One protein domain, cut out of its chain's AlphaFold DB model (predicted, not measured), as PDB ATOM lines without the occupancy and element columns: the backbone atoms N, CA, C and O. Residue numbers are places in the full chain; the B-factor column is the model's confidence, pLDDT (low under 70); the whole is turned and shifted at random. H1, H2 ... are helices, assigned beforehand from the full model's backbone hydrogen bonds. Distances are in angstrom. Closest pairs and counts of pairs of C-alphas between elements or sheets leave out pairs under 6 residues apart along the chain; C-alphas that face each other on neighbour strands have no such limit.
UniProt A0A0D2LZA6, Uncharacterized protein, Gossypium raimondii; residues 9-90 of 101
ATOM      1  N   CYS A   9     -51.701   0.352 -17.382       94.12
ATOM      2  CA  CYS A   9     -51.098  -0.486 -18.415       94.12
ATOM      3  C   CYS A   9     -51.428   0.068 -19.811       94.12
ATOM      4  O   CYS A   9     -52.586   0.398 -20.078       94.12
ATOM      5  N   LEU A  10     -50.425   0.177 -20.680       96.19
ATOM      6  CA  LEU A  10     -50.564   0.666 -22.052       96.19
ATOM      7  C   LEU A  10     -50.469  -0.485 -23.058       96.19
ATOM      8  O   LEU A  10     -49.666  -1.403 -22.892       96.19
ATOM      9  N   GLY A  11     -51.256  -0.401 -24.132       95.81
ATOM     10  CA  GLY A  11     -51.053  -1.229 -25.323       95.81
ATOM     11  C   GLY A  11     -49.821  -0.780 -26.113       95.81
ATOM     12  O   GLY A  11     -49.327   0.325 -25.912       95.81
ATOM     13  N   VAL A  12     -49.342  -1.617 -27.037       95.44
ATOM     14  CA  VAL A  12     -48.080  -1.396 -27.776       95.44
ATOM     15  C   VAL A  12     -48.037  -0.040 -28.492       95.44
ATOM     16  O   VAL A  12     -47.070   0.704 -28.352       95.44
ATOM     17  N   GLU A  13     -49.097   0.313 -29.219       96.69
ATOM     18  CA  GLU A  13     -49.167   1.575 -29.968       96.69
ATOM     19  C   GLU A  13     -49.197   2.797 -29.038       96.69
ATOM     20  O   GLU A  13     -48.498   3.788 -29.253       96.69
ATOM     21  N   GLU A  14     -49.958   2.707 -27.944       96.50
ATOM     22  CA  GLU A  14     -50.021   3.781 -26.959       96.50
ATOM     23  C   GLU A  14     -48.697   3.926 -26.198       96.50
ATOM     24  O   GLU A  14     -48.247   5.047 -25.967       96.50
ATOM     25  N   ALA A  15     -48.048   2.815 -25.849       96.94
ATOM     26  CA  ALA A  15     -46.743   2.798 -25.200       96.94
ATOM     27  C   ALA A  15     -45.686   3.498 -26.059       96.94
ATOM     28  O   ALA A  15     -44.994   4.386 -25.559       96.94
ATOM     29  N   ALA A  16     -45.622   3.176 -27.356       96.75
ATOM     30  CA  ALA A  16     -44.714   3.826 -28.299       96.75
ATOM     31  C   ALA A  16     -44.972   5.339 -28.376       96.75
ATOM     32  O   ALA A  16     -44.050   6.143 -28.243       96.75
ATOM     33  N   LYS A  17     -46.242   5.746 -28.488       97.38
ATOM     34  CA  LYS A  17     -46.614   7.165 -28.516       97.38
ATOM     35  C   LYS A  17     -46.218   7.891 -27.228       97.38
ATOM     36  O   LYS A  17     -45.634   8.970 -27.284       97.38
ATOM     37  N   ARG A  18     -46.516   7.314 -26.059       96.31
ATOM     38  CA  ARG A  18     -46.175   7.919 -24.759       96.31
ATOM     39  C   ARG A  18     -44.672   7.987 -24.533       96.31
ATOM     40  O   ARG A  18     -44.202   8.963 -23.950       96.31
ATOM     41  N   LEU A  19     -43.928   6.986 -24.989       97.19
ATOM     42  CA  LEU A  19     -42.473   6.978 -24.933       97.19
ATOM     43  C   LEU A  19     -41.889   8.184 -25.683       97.19
ATOM     44  O   LEU A  19     -41.111   8.935 -25.091       97.19
ATOM     45  N   GLU A  20     -42.318   8.407 -26.927       97.31
ATOM     46  CA  GLU A  20     -41.875   9.546 -27.744       97.31
ATOM     47  C   GLU A  20     -42.316  10.887 -27.148       97.31
ATOM     48  O   GLU A  20     -41.489  11.770 -26.930       97.31
ATOM     49  N   GLU A  21     -43.590  11.027 -26.763       96.38
ATOM     50  CA  GLU A  21     -44.110  12.268 -26.166       96.38
ATOM     51  C   GLU A  21     -43.338  12.694 -24.909       96.38
ATOM     52  O   GLU A  21     -43.120  13.887 -24.667       96.38
ATOM     53  N   VAL A  22     -42.974  11.733 -24.052       94.88
ATOM     54  CA  VAL A  22     -42.204  12.025 -22.838       94.88
ATOM     55  C   VAL A  22     -40.751  12.302 -23.186       94.88
ATOM     56  O   VAL A  22     -40.187  13.221 -22.592       94.88
ATOM     57  N   HIS A  23     -40.167  11.562 -24.132       94.81
ATOM     58  CA  HIS A  23     -38.811  11.795 -24.618       94.81
ATOM     59  C   HIS A  23     -38.653  13.202 -25.201       94.81
ATOM     60  O   HIS A  23     -37.763  13.928 -24.772       94.81
ATOM     61  N   ASP A  24     -39.525  13.636 -26.107       93.81
ATOM     62  CA  ASP A  24     -39.401  14.929 -26.792       93.81
ATOM     63  C   ASP A  24     -39.430  16.116 -25.825       93.81
ATOM     64  O   ASP A  24     -38.680  17.079 -25.976       93.81
ATOM     65  N   LYS A  25     -40.226  16.014 -24.755       90.81
ATOM     66  CA  LYS A  25     -40.287  17.029 -23.688       90.81
ATOM     67  C   LYS A  25     -39.002  17.126 -22.865       90.81
ATOM     68  O   LYS A  25     -38.836  18.070 -22.089       90.81
ATOM     69  N   VAL A  26     -38.137  16.115 -22.918       88.88
ATOM     70  CA  VAL A  26     -36.972  15.980 -22.029       88.88
ATOM     71  C   VAL A  26     -35.655  15.758 -22.761       88.88
ATOM     72  O   VAL A  26     -34.613  15.749 -22.109       88.88
ATOM     73  N   CYS A  27     -35.705  15.586 -24.076       89.88
ATOM     74  CA  CYS A  27     -34.574  15.314 -24.942       89.88
ATOM     75  C   CYS A  27     -33.527  16.434 -24.851       89.88
ATOM     76  O   CYS A  27     -33.870  17.616 -24.805       89.88
ATOM     77  N   GLY A  28     -32.244  16.066 -24.813       76.75
ATOM     78  CA  GLY A  28     -31.128  17.018 -24.846       76.75
ATOM     79  C   GLY A  28     -30.928  17.862 -23.588       76.75
ATOM     80  O   GLY A  28     -30.071  18.737 -23.574       76.75
ATOM     81  N   THR A  29     -31.686  17.627 -22.517       76.25
ATOM     82  CA  THR A  29     -31.336  18.212 -21.220       76.25
ATOM     83  C   THR A  29     -30.399  17.261 -20.472       76.25
ATOM     84  O   THR A  29     -30.638  16.055 -20.444       76.25
ATOM     85  N   THR A  30     -29.389  17.789 -19.789       64.81
ATOM     86  CA  THR A  30     -28.501  17.019 -18.906       64.81
ATOM     87  C   THR A  30     -29.310  16.523 -17.704       64.81
ATOM     88  O   THR A  30     -29.724  17.325 -16.864       64.81
ATOM     89  N   LYS A  31     -29.662  15.229 -17.648       65.88
ATOM     90  CA  LYS A  31     -30.678  14.746 -16.691       65.88
ATOM     91  C   LYS A  31     -30.118  13.731 -15.692       65.88
ATOM     92  O   LYS A  31     -29.633  12.686 -16.104       65.88
ATOM     93  N   PRO A  32     -30.339  13.939 -14.380       70.81
ATOM     94  CA  PRO A  32     -30.108  12.910 -13.365       70.81
ATOM     95  C   PRO A  32     -31.204  11.824 -13.337       70.81
ATOM     96  O   PRO A  32     -31.099  10.861 -12.586       70.81
ATOM     97  N   VAL A  33     -32.292  11.978 -14.110       83.62
ATOM     98  CA  VAL A  33     -33.458  11.074 -14.092       83.62
ATOM     99  C   VAL A  33     -33.759  10.570 -15.499       83.62
ATOM    100  O   VAL A  33     -34.187  11.368 -16.344       83.62
ATOM    101  N   ASN A  34     -33.601   9.257 -15.687       88.75
ATOM    102  CA  ASN A  34     -33.839   8.550 -16.947       88.75
ATOM    103  C   ASN A  34     -35.315   8.562 -17.389       88.75
ATOM    104  O   ASN A  34     -36.238   8.814 -16.598       88.75
ATOM    105  N   LEU A  35     -35.536   8.273 -18.666       93.38
ATOM    106  CA  LEU A  35     -36.844   8.248 -19.317       93.38
ATOM    107  C   LEU A  35     -37.803   7.246 -18.659       93.38
ATOM    108  O   LEU A  35     -38.963   7.576 -18.414       93.38
ATOM    109  N   TYR A  36     -37.302   6.076 -18.253       94.94
ATOM    110  CA  TYR A  36     -38.082   5.063 -17.534       94.94
ATOM    111  C   TYR A  36     -38.738   5.614 -16.256       94.94
ATOM    112  O   TYR A  36     -39.947   5.492 -16.055       94.94
ATOM    113  N   ARG A  37     -37.966   6.296 -15.399       93.50
ATOM    114  CA  ARG A  37     -38.476   6.899 -14.156       93.50
ATOM    115  C   ARG A  37     -39.486   8.008 -14.431       93.50
ATOM    116  O   ARG A  37     -40.383   8.231 -13.620       93.50
ATOM    117  N   ARG A  38     -39.354   8.718 -15.553       93.56
ATOM    118  CA  ARG A  38     -40.309   9.760 -15.963       93.56
ATOM    119  C   ARG A  38     -41.650   9.157 -16.364       93.56
ATOM    120  O   ARG A  38     -42.675   9.684 -15.942       93.56
ATOM    121  N   LEU A  39     -41.634   8.050 -17.101       95.19
ATOM    122  CA  LEU A  39     -42.838   7.301 -17.470       95.19
ATOM    123  C   LEU A  39     -43.555   6.743 -16.233       95.19
ATOM    124  O   LEU A  39     -44.758   6.945 -16.085       95.19
ATOM    125  N   GLN A  40     -42.807   6.162 -15.284       94.31
ATOM    126  CA  GLN A  40     -43.368   5.694 -14.009       94.31
ATOM    127  C   GLN A  40     -44.061   6.813 -13.223       94.31
ATOM    128  O   GLN A  40     -45.146   6.612 -12.690       94.31
ATOM    129  N   ARG A  41     -43.462   8.009 -13.164       93.25
ATOM    130  CA  ARG A  41     -44.047   9.164 -12.457       93.25
ATOM    131  C   ARG A  41     -45.322   9.695 -13.111       93.25
ATOM    132  O   ARG A  41     -46.098  10.355 -12.432       93.25
ATOM    133  N   GLN A  42     -45.539   9.419 -14.396       92.19
ATOM    134  CA  GLN A  42     -46.810   9.707 -15.068       92.19
ATOM    135  C   GLN A  42     -47.842   8.587 -14.891       92.19
ATOM    136  O   GLN A  42     -48.951   8.695 -15.407       92.19
ATOM    137  N   GLY A  43     -47.496   7.524 -14.161       94.69
ATOM    138  CA  GLY A  43     -48.382   6.394 -13.933       94.69
ATOM    139  C   GLY A  43     -48.575   5.549 -15.186       94.69
ATOM    140  O   GLY A  43     -49.670   5.043 -15.393       94.69
ATOM    141  N   TYR A  44     -47.555   5.399 -16.035       95.44
ATOM    142  CA  TYR A  44     -47.601   4.476 -17.172       95.44
ATOM    143  C   TYR A  44     -46.822   3.196 -16.889       95.44
ATOM    144  O   TYR A  44     -45.816   3.206 -16.175       95.44
ATOM    145  N   TYR A  45     -47.291   2.097 -17.472       94.75
ATOM    146  CA  TYR A  45     -46.656   0.791 -17.382       94.75
ATOM    147  C   TYR A  45     -46.876  -0.025 -18.661       94.75
ATOM    148  O   TYR A  45     -47.957   0.004 -19.245       94.75
ATOM    149  N   TRP A  46     -45.857  -0.776 -19.068       96.88
ATOM    150  CA  TRP A  46     -45.948  -1.907 -19.995       96.88
ATOM    151  C   TRP A  46     -44.761  -2.857 -19.735       96.88
ATOM    152  O   TRP A  46     -43.763  -2.410 -19.155       96.88
ATOM    153  N   PRO A  47     -44.835  -4.149 -20.120       95.19
ATOM    154  CA  PRO A  47     -43.844  -5.160 -19.723       95.19
ATOM    155  C   PRO A  47     -42.394  -4.802 -20.077       95.19
ATOM    156  O   PRO A  47     -41.486  -5.005 -19.276       95.19
ATOM    157  N   ASP A  48     -42.193  -4.197 -21.247       96.50
ATOM    158  CA  ASP A  48     -40.872  -3.897 -21.802       96.50
ATOM    159  C   ASP A  48     -40.421  -2.436 -21.610       96.50
ATOM    160  O   ASP A  48     -39.382  -2.021 -22.123       96.50
ATOM    161  N   MET A  49     -41.141  -1.660 -20.792       96.94
ATOM    162  CA  MET A  49     -40.945  -0.212 -20.624       96.94
ATOM    163  C   MET A  49     -39.517   0.208 -20.293       96.94
ATOM    164  O   MET A  49     -39.040   1.227 -20.790       96.94
ATOM    165  N   ALA A  50     -38.820  -0.551 -19.448       95.81
ATOM    166  CA  ALA A  50     -37.439  -0.241 -19.087       95.81
ATOM    167  C   ALA A  50     -36.480  -0.416 -20.273       95.81
ATOM    168  O   ALA A  50     -35.590   0.412 -20.470       95.81
ATOM    169  N   ARG A  51     -36.676  -1.480 -21.063       97.38
ATOM    170  CA  ARG A  51     -35.864  -1.780 -22.243       97.38
ATOM    171  C   ARG A  51     -36.112  -0.742 -23.331       97.38
ATOM    172  O   ARG A  51     -35.150  -0.183 -23.844       97.38
ATOM    173  N   ASP A  52     -37.375  -0.442 -23.615       97.31
ATOM    174  CA  ASP A  52     -37.753   0.505 -24.666       97.31
ATOM    175  C   ASP A  52     -37.288   1.929 -24.329       97.31
ATOM    176  O   ASP A  52     -36.735   2.624 -25.179       97.31
ATOM    177  N   ALA A  53     -37.426   2.348 -23.063       95.81
ATOM    178  CA  ALA A  53     -36.931   3.642 -22.600       95.81
ATOM    179  C   ALA A  53     -35.414   3.777 -22.761       95.81
ATOM    180  O   ALA A  53     -34.944   4.785 -23.286       95.81
ATOM    181  N   LYS A  54     -34.661   2.749 -22.354       94.69
ATOM    182  CA  LYS A  54     -33.204   2.728 -22.499       94.69
ATOM    183  C   LYS A  54     -32.791   2.753 -23.974       94.69
ATOM    184  O   LYS A  54     -31.977   3.588 -24.353       94.69
ATOM    185  N   ALA A  55     -33.395   1.903 -24.804       96.12
ATOM    186  CA  ALA A  55     -33.108   1.851 -26.235       96.12
ATOM    187  C   ALA A  55     -33.374   3.204 -26.916       96.12
ATOM    188  O   ALA A  55     -32.590   3.650 -27.753       96.12
ATOM    189  N   ARG A  56     -34.447   3.901 -26.520       94.75
ATOM    190  CA  ARG A  56     -34.783   5.219 -27.066       94.75
ATOM    191  C   ARG A  56     -33.812   6.324 -26.645       94.75
ATOM    192  O   ARG A  56     -33.565   7.240 -27.434       94.75
ATOM    193  N   GLU A  57     -33.296   6.265 -25.417       91.75
ATOM    194  CA  GLU A  57     -32.253   7.176 -24.931       91.75
ATOM    195  C   GLU A  57     -30.923   6.931 -25.660       91.75
ATOM    196  O   GLU A  57     -30.330   7.889 -26.148       91.75
ATOM    197  N   GLU A  58     -30.506   5.671 -25.816       91.12
ATOM    198  CA  GLU A  58     -29.256   5.285 -26.494       91.12
ATOM    199  C   GLU A  58     -29.263   5.616 -27.994       91.12
ATOM    200  O   GLU A  58     -28.246   6.039 -28.545       91.12
ATOM    201  N   ALA A  59     -30.417   5.483 -28.655       93.06
ATOM    202  CA  ALA A  59     -30.584   5.842 -30.063       93.06
ATOM    203  C   ALA A  59     -30.567   7.363 -30.318       93.06
ATOM    204  O   ALA A  59     -30.459   7.802 -31.465       93.06
ATOM    205  N   CYS A  60     -30.698   8.194 -29.279       92.00
ATOM    206  CA  CYS A  60     -30.809   9.639 -29.427       92.00
ATOM    207  C   CYS A  60     -29.462  10.338 -29.229       92.00
ATOM    208  O   CYS A  60     -28.996  10.487 -28.103       92.00
ATOM    209  N   LEU A  61     -28.892  10.900 -30.302       88.56
ATOM    210  CA  LEU A  61     -27.621  11.642 -30.240       88.56
ATOM    211  C   LEU A  61     -27.622  12.763 -29.190       88.56
ATOM    212  O   LEU A  61     -26.627  12.946 -28.503       88.56
ATOM    213  N   LYS A  62     -28.742  13.478 -29.019       87.31
ATOM    214  CA  LYS A  62     -28.869  14.547 -28.012       87.31
ATOM    215  C   LYS A  62     -28.839  14.023 -26.573       87.31
ATOM    216  O   LYS A  62     -28.468  14.764 -25.676       87.31
ATOM    217  N   CYS A  63     -29.277  12.785 -26.347       86.62
ATOM    218  CA  CYS A  63     -29.237  12.141 -25.031       86.62
ATOM    219  C   CYS A  63     -27.904  11.435 -24.774       86.62
ATOM    220  O   CYS A  63     -27.477  11.364 -23.627       86.62
ATOM    221  N   THR A  64     -27.249  10.944 -25.827       82.25
ATOM    222  CA  THR A  64     -25.922  10.318 -25.753       82.25
ATOM    223  C   THR A  64     -24.798  11.357 -25.683       82.25
ATOM    224  O   THR A  64     -23.704  11.056 -25.210       82.25
ATOM    225  N   TRP A  65     -25.051  12.591 -26.127       81.38
ATOM    226  CA  TRP A  65     -24.085  13.679 -26.043       81.38
ATOM    227  C   TRP A  65     -23.855  14.095 -24.585       81.38
ATOM    228  O   TRP A  65     -24.767  14.567 -23.904       81.38
ATOM    229  N   MET A  66     -22.620  13.936 -24.112       65.88
ATOM    230  CA  MET A  66     -22.162  14.591 -22.890       65.88
ATOM    231  C   MET A  66     -21.612  15.976 -23.255       65.88
ATOM    232  O   MET A  66     -20.809  16.053 -24.189       65.88
ATOM    233  N   PRO A  67     -21.998  17.046 -22.534       68.56
ATOM    234  CA  PRO A  67     -21.378  18.348 -22.721       68.56
ATOM    235  C   PRO A  67     -19.887  18.286 -22.420       68.56
ATOM    236  O   PRO A  67     -19.455  17.509 -21.561       68.56
ATOM    237  N   ASP A  68     -19.108  19.115 -23.115       69.81
ATOM    238  CA  ASP A  68     -17.674  19.189 -22.870       69.81
ATOM    239  C   ASP A  68     -17.395  19.573 -21.408       69.81
ATOM    240  O   ASP A  68     -18.168  20.289 -20.757       69.81
ATOM    241  N   ARG A  69     -16.268  19.096 -20.869       63.50
ATOM    242  CA  ARG A  69     -15.883  19.370 -19.481       63.50
ATOM    243  C   ARG A  69     -15.761  20.874 -19.207       63.50
ATOM    244  O   ARG A  69     -16.020  21.278 -18.077       63.50
ATOM    245  N   ALA A  70     -15.391  21.680 -20.205       66.88
ATOM    246  CA  ALA A  70     -15.306  23.134 -20.104       66.88
ATOM    247  C   ALA A  70     -16.679  23.833 -20.143       66.88
ATOM    248  O   ALA A  70     -16.812  24.937 -19.621       66.88
ATOM    249  N   GLU A  71     -17.701  23.197 -20.720       65.00
ATOM    250  CA  GLU A  71     -19.081  23.705 -20.758       65.00
ATOM    251  C   GLU A  71     -19.876  23.326 -19.497       65.00
ATOM    252  O   GLU A  71     -20.892  23.943 -19.168       65.00
ATOM    253  N   CYS A  72     -19.404  22.325 -18.753       63.66
ATOM    254  CA  CYS A  72     -19.957  21.946 -17.463       63.66
ATOM    255  C   CYS A  72     -19.350  22.803 -16.343       63.66
ATOM    256  O   CYS A  72     -18.165  22.698 -16.029       63.66
ATOM    257  N   ALA A  73     -20.179  23.602 -15.668       63.56
ATOM    258  CA  ALA A  73     -19.783  24.304 -14.449       63.56
ATOM    259  C   ALA A  73     -19.629  23.308 -13.285       63.56
ATOM    260  O   ALA A  73     -20.523  23.141 -12.452       63.56
ATOM    261  N   PHE A  74     -18.497  22.605 -13.235       62.34
ATOM    262  CA  PHE A  74     -18.127  21.819 -12.066       62.34
ATOM    263  C   PHE A  74     -17.819  22.778 -10.921       62.34
ATOM    264  O   PHE A  74     -16.873  23.565 -10.970       62.34
ATOM    265  N   ILE A  75     -18.634  22.713  -9.872       63.06
ATOM    266  CA  ILE A  75     -18.333  23.362  -8.604       63.06
ATOM    267  C   ILE A  75     -17.088  22.653  -8.055       63.06
ATOM    268  O   ILE A  75     -17.185  21.558  -7.515       63.06
ATOM    269  N   ASN A  76     -15.908  23.264  -8.201       61.81
ATOM    270  CA  ASN A  76     -14.640  22.758  -7.648       61.81
ATOM    271  C   ASN A  76     -14.560  22.909  -6.114       61.81
ATOM    272  O   ASN A  76     -13.477  22.875  -5.532       61.81
ATOM    273  N   VAL A  77     -15.696  23.115  -5.449       62.50
ATOM    274  CA  VAL A  77     -15.774  23.192  -3.994       62.50
ATOM    275  C   VAL A  77     -15.801  21.756  -3.486       62.50
ATOM    276  O   VAL A  77     -16.711  20.996  -3.812       62.50
ATOM    277  N   VAL A  78     -14.775  21.388  -2.715       68.81
ATOM    278  CA  VAL A  78     -14.610  20.047  -2.125       68.81
ATOM    279  C   VAL A  78     -15.852  19.636  -1.324       68.81
ATOM    280  O   VAL A  78     -16.206  18.460  -1.298       68.81
ATOM    281  N   ASP A  79     -16.554  20.614  -0.742       76.56
ATOM    282  CA  ASP A  79     -17.853  20.431  -0.109       76.56
ATOM    283  C   ASP A  79     -18.902  21.399  -0.685       76.56
ATOM    284  O   ASP A  79     -18.958  22.580  -0.350       76.56
ATOM    285  N   TRP A  80     -19.786  20.886  -1.541       77.81
ATOM    286  CA  TRP A  80     -20.913  21.636  -2.111       77.81
ATOM    287  C   TRP A  80     -21.899  22.162  -1.055       77.81
ATOM    288  O   TRP A  80     -22.726  23.022  -1.368       77.81
ATOM    289  N   ARG A  81     -21.844  21.655   0.183       81.88
ATOM    290  CA  ARG A  81     -22.657  22.148   1.302       81.88
ATOM    291  C   ARG A  81     -22.098  23.432   1.890       81.88
ATOM    292  O   ARG A  81     -22.842  24.141   2.560       81.88
ATOM    293  N   GLN A  82     -20.832  23.751   1.635       82.25
ATOM    294  CA  GLN A  82     -20.148  24.871   2.264       82.25
ATOM    295  C   GLN A  82     -20.858  26.231   2.080       82.25
ATOM    296  O   GLN A  82     -21.051  26.899   3.091       82.25
ATOM    297  N   PRO A  83     -21.389  26.605   0.896       78.31
ATOM    298  CA  PRO A  83     -22.161  27.847   0.744       78.31
ATOM    299  C   PRO A  83     -23.435  27.896   1.607       78.31
ATOM    300  O   PRO A  83     -23.830  28.953   2.094       78.31
ATOM    301  N   TYR A  84     -24.086  26.746   1.815       80.75
ATOM    302  CA  TYR A  84     -25.254  26.637   2.693       80.75
ATOM    303  C   TYR A  84     -24.863  26.676   4.170       80.75
ATOM    304  O   TYR A  84     -25.567  27.291   4.967       80.75
ATOM    305  N   ILE A  85     -23.754  26.027   4.536       84.00
ATOM    306  CA  ILE A  85     -23.219  26.054   5.900       84.00
ATOM    307  C   ILE A  85     -22.876  27.496   6.266       84.00
ATOM    308  O   ILE A  85     -23.403  27.973   7.260       84.00
ATOM    309  N   GLU A  86     -22.112  28.204   5.431       83.25
ATOM    310  CA  GLU A  86     -21.730  29.607   5.640       83.25
ATOM    311  C   GLU A  86     -22.958  30.496   5.876       83.25
ATOM    312  O   GLU A  86     -23.023  31.185   6.891       83.25
ATOM    313  N   TYR A  87     -23.982  30.393   5.023       81.31
ATOM    314  CA  TYR A  87     -25.244  31.124   5.176       81.31
ATOM    315  C   TYR A  87     -25.964  30.840   6.507       81.31
ATOM    316  O   TYR A  87     -26.486  31.756   7.139       81.31
ATOM    317  N   LEU A  88     -25.989  29.580   6.950       84.00
ATOM    318  CA  LEU A  88     -26.629  29.175   8.207       84.00
ATOM    319  C   LEU A  88     -25.775  29.505   9.442       84.00
ATOM    320  O   LEU A  88     -26.317  29.678  10.534       84.00
ATOM    321  N   THR A  89     -24.455  29.584   9.278       83.00
ATOM    322  CA  THR A  89     -23.490  29.901  10.341       83.00
ATOM    323  C   THR A  89     -23.148  31.384  10.449       83.00
ATOM    324  O   THR A  89     -22.455  31.753  11.394       83.00
ATOM    325  N   GLU A  90     -23.659  32.242   9.560       66.06
ATOM    326  CA  GLU A  90     -23.552  33.704   9.664       66.06
ATOM    327  C   GLU A  90     -24.855  34.343  10.204       66.06
ATOM    328  O   GLU A  90     -25.545  35.057   9.474       66.06
TER     329      GLU A  90
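This is residues 9 to 90 of the 101 residues of an uncharacterized protein of Gossypium raimondii (UniProt A0A0D2LZA6). Picture a small helical head with a long arm: H1 crosses the helical hairpin of H2 and H3 at one side, little H4 follows at the end of H3, and a long stretch without a named element then leads away to H5. Residues 73 to 90, H5 among them, stick out from this body, and the arm makes much of the length. The printed part has 82 residues with five named helices, H1 to H5 in order along the chain, and no named strand; the class is all helix. It is only just extended, close to loose, with a radius of gyration of the C-alphas of 17.8 A, and its C-alphas span 56 by 29 by 18 A.

Start with H1, residues 12 to 24, and look from it to H2, residues 35 to 41. They touch, H1 with residues 19 to 23 alone; the closest C-alphas, of His 23 and Leu 35, are 6.7 A apart, and the lines are about perpendicular at 76 degrees. Go on to H3, residues 49 to 58, which touches H2 and forms a helical hairpin with it: their closest C-alphas, of Tyr 36 and Ala 53, are 5.4 A apart, and they run opposite ways at a steep tilt of 39 degrees. H1 and H3 are close but not clearly touching, with the closest C-alphas, of Leu 19 and Ala 53, 6.9 A apart; they run the same way at a steep tilt of 43 degrees. H4, residues 61 to 64, and H3 only just touch, with 3 pairs of C-alphas within 8 A, and only at the corner; the closest are those of Glu 57 and Cys 63, 5.8 A apart. H5, residues 82 to 89, touches no helix and is apart from H1, H2, H3 and H4. In H1, H2, H3 and H5 every O i to N i+4 pair is within hydrogen-bond range; H4 is too short for such a pair, and its one O i to N i+3 pair is within range.

Find C-alpha 12 at (-48.080, -1.396, -27.776); from there H1, the longest helix with 13 residues, runs 18.5 A to C-alpha 24. H2 runs 10.0 A from Leu 35 to Arg 41. H3 begins with C-alpha 49 at (-40.945, -0.212, -20.624) and runs 14.2 A to Glu 58. H4 has four residues, Leu 61 to Thr 64. H5 runs 10.1 A from Gln 82 to C-alpha 89 at (-23.490, 29.901, 10.341).

Look at Glu 13 and Glu 90 for the two C-alphas farthest apart, 57.1 A. The printed part has no cut. The H4 to H5 link, residues 65 to 81, is long. The model's pLDDT is under 70 at residues 30 to 31, 66 to 78 and 90.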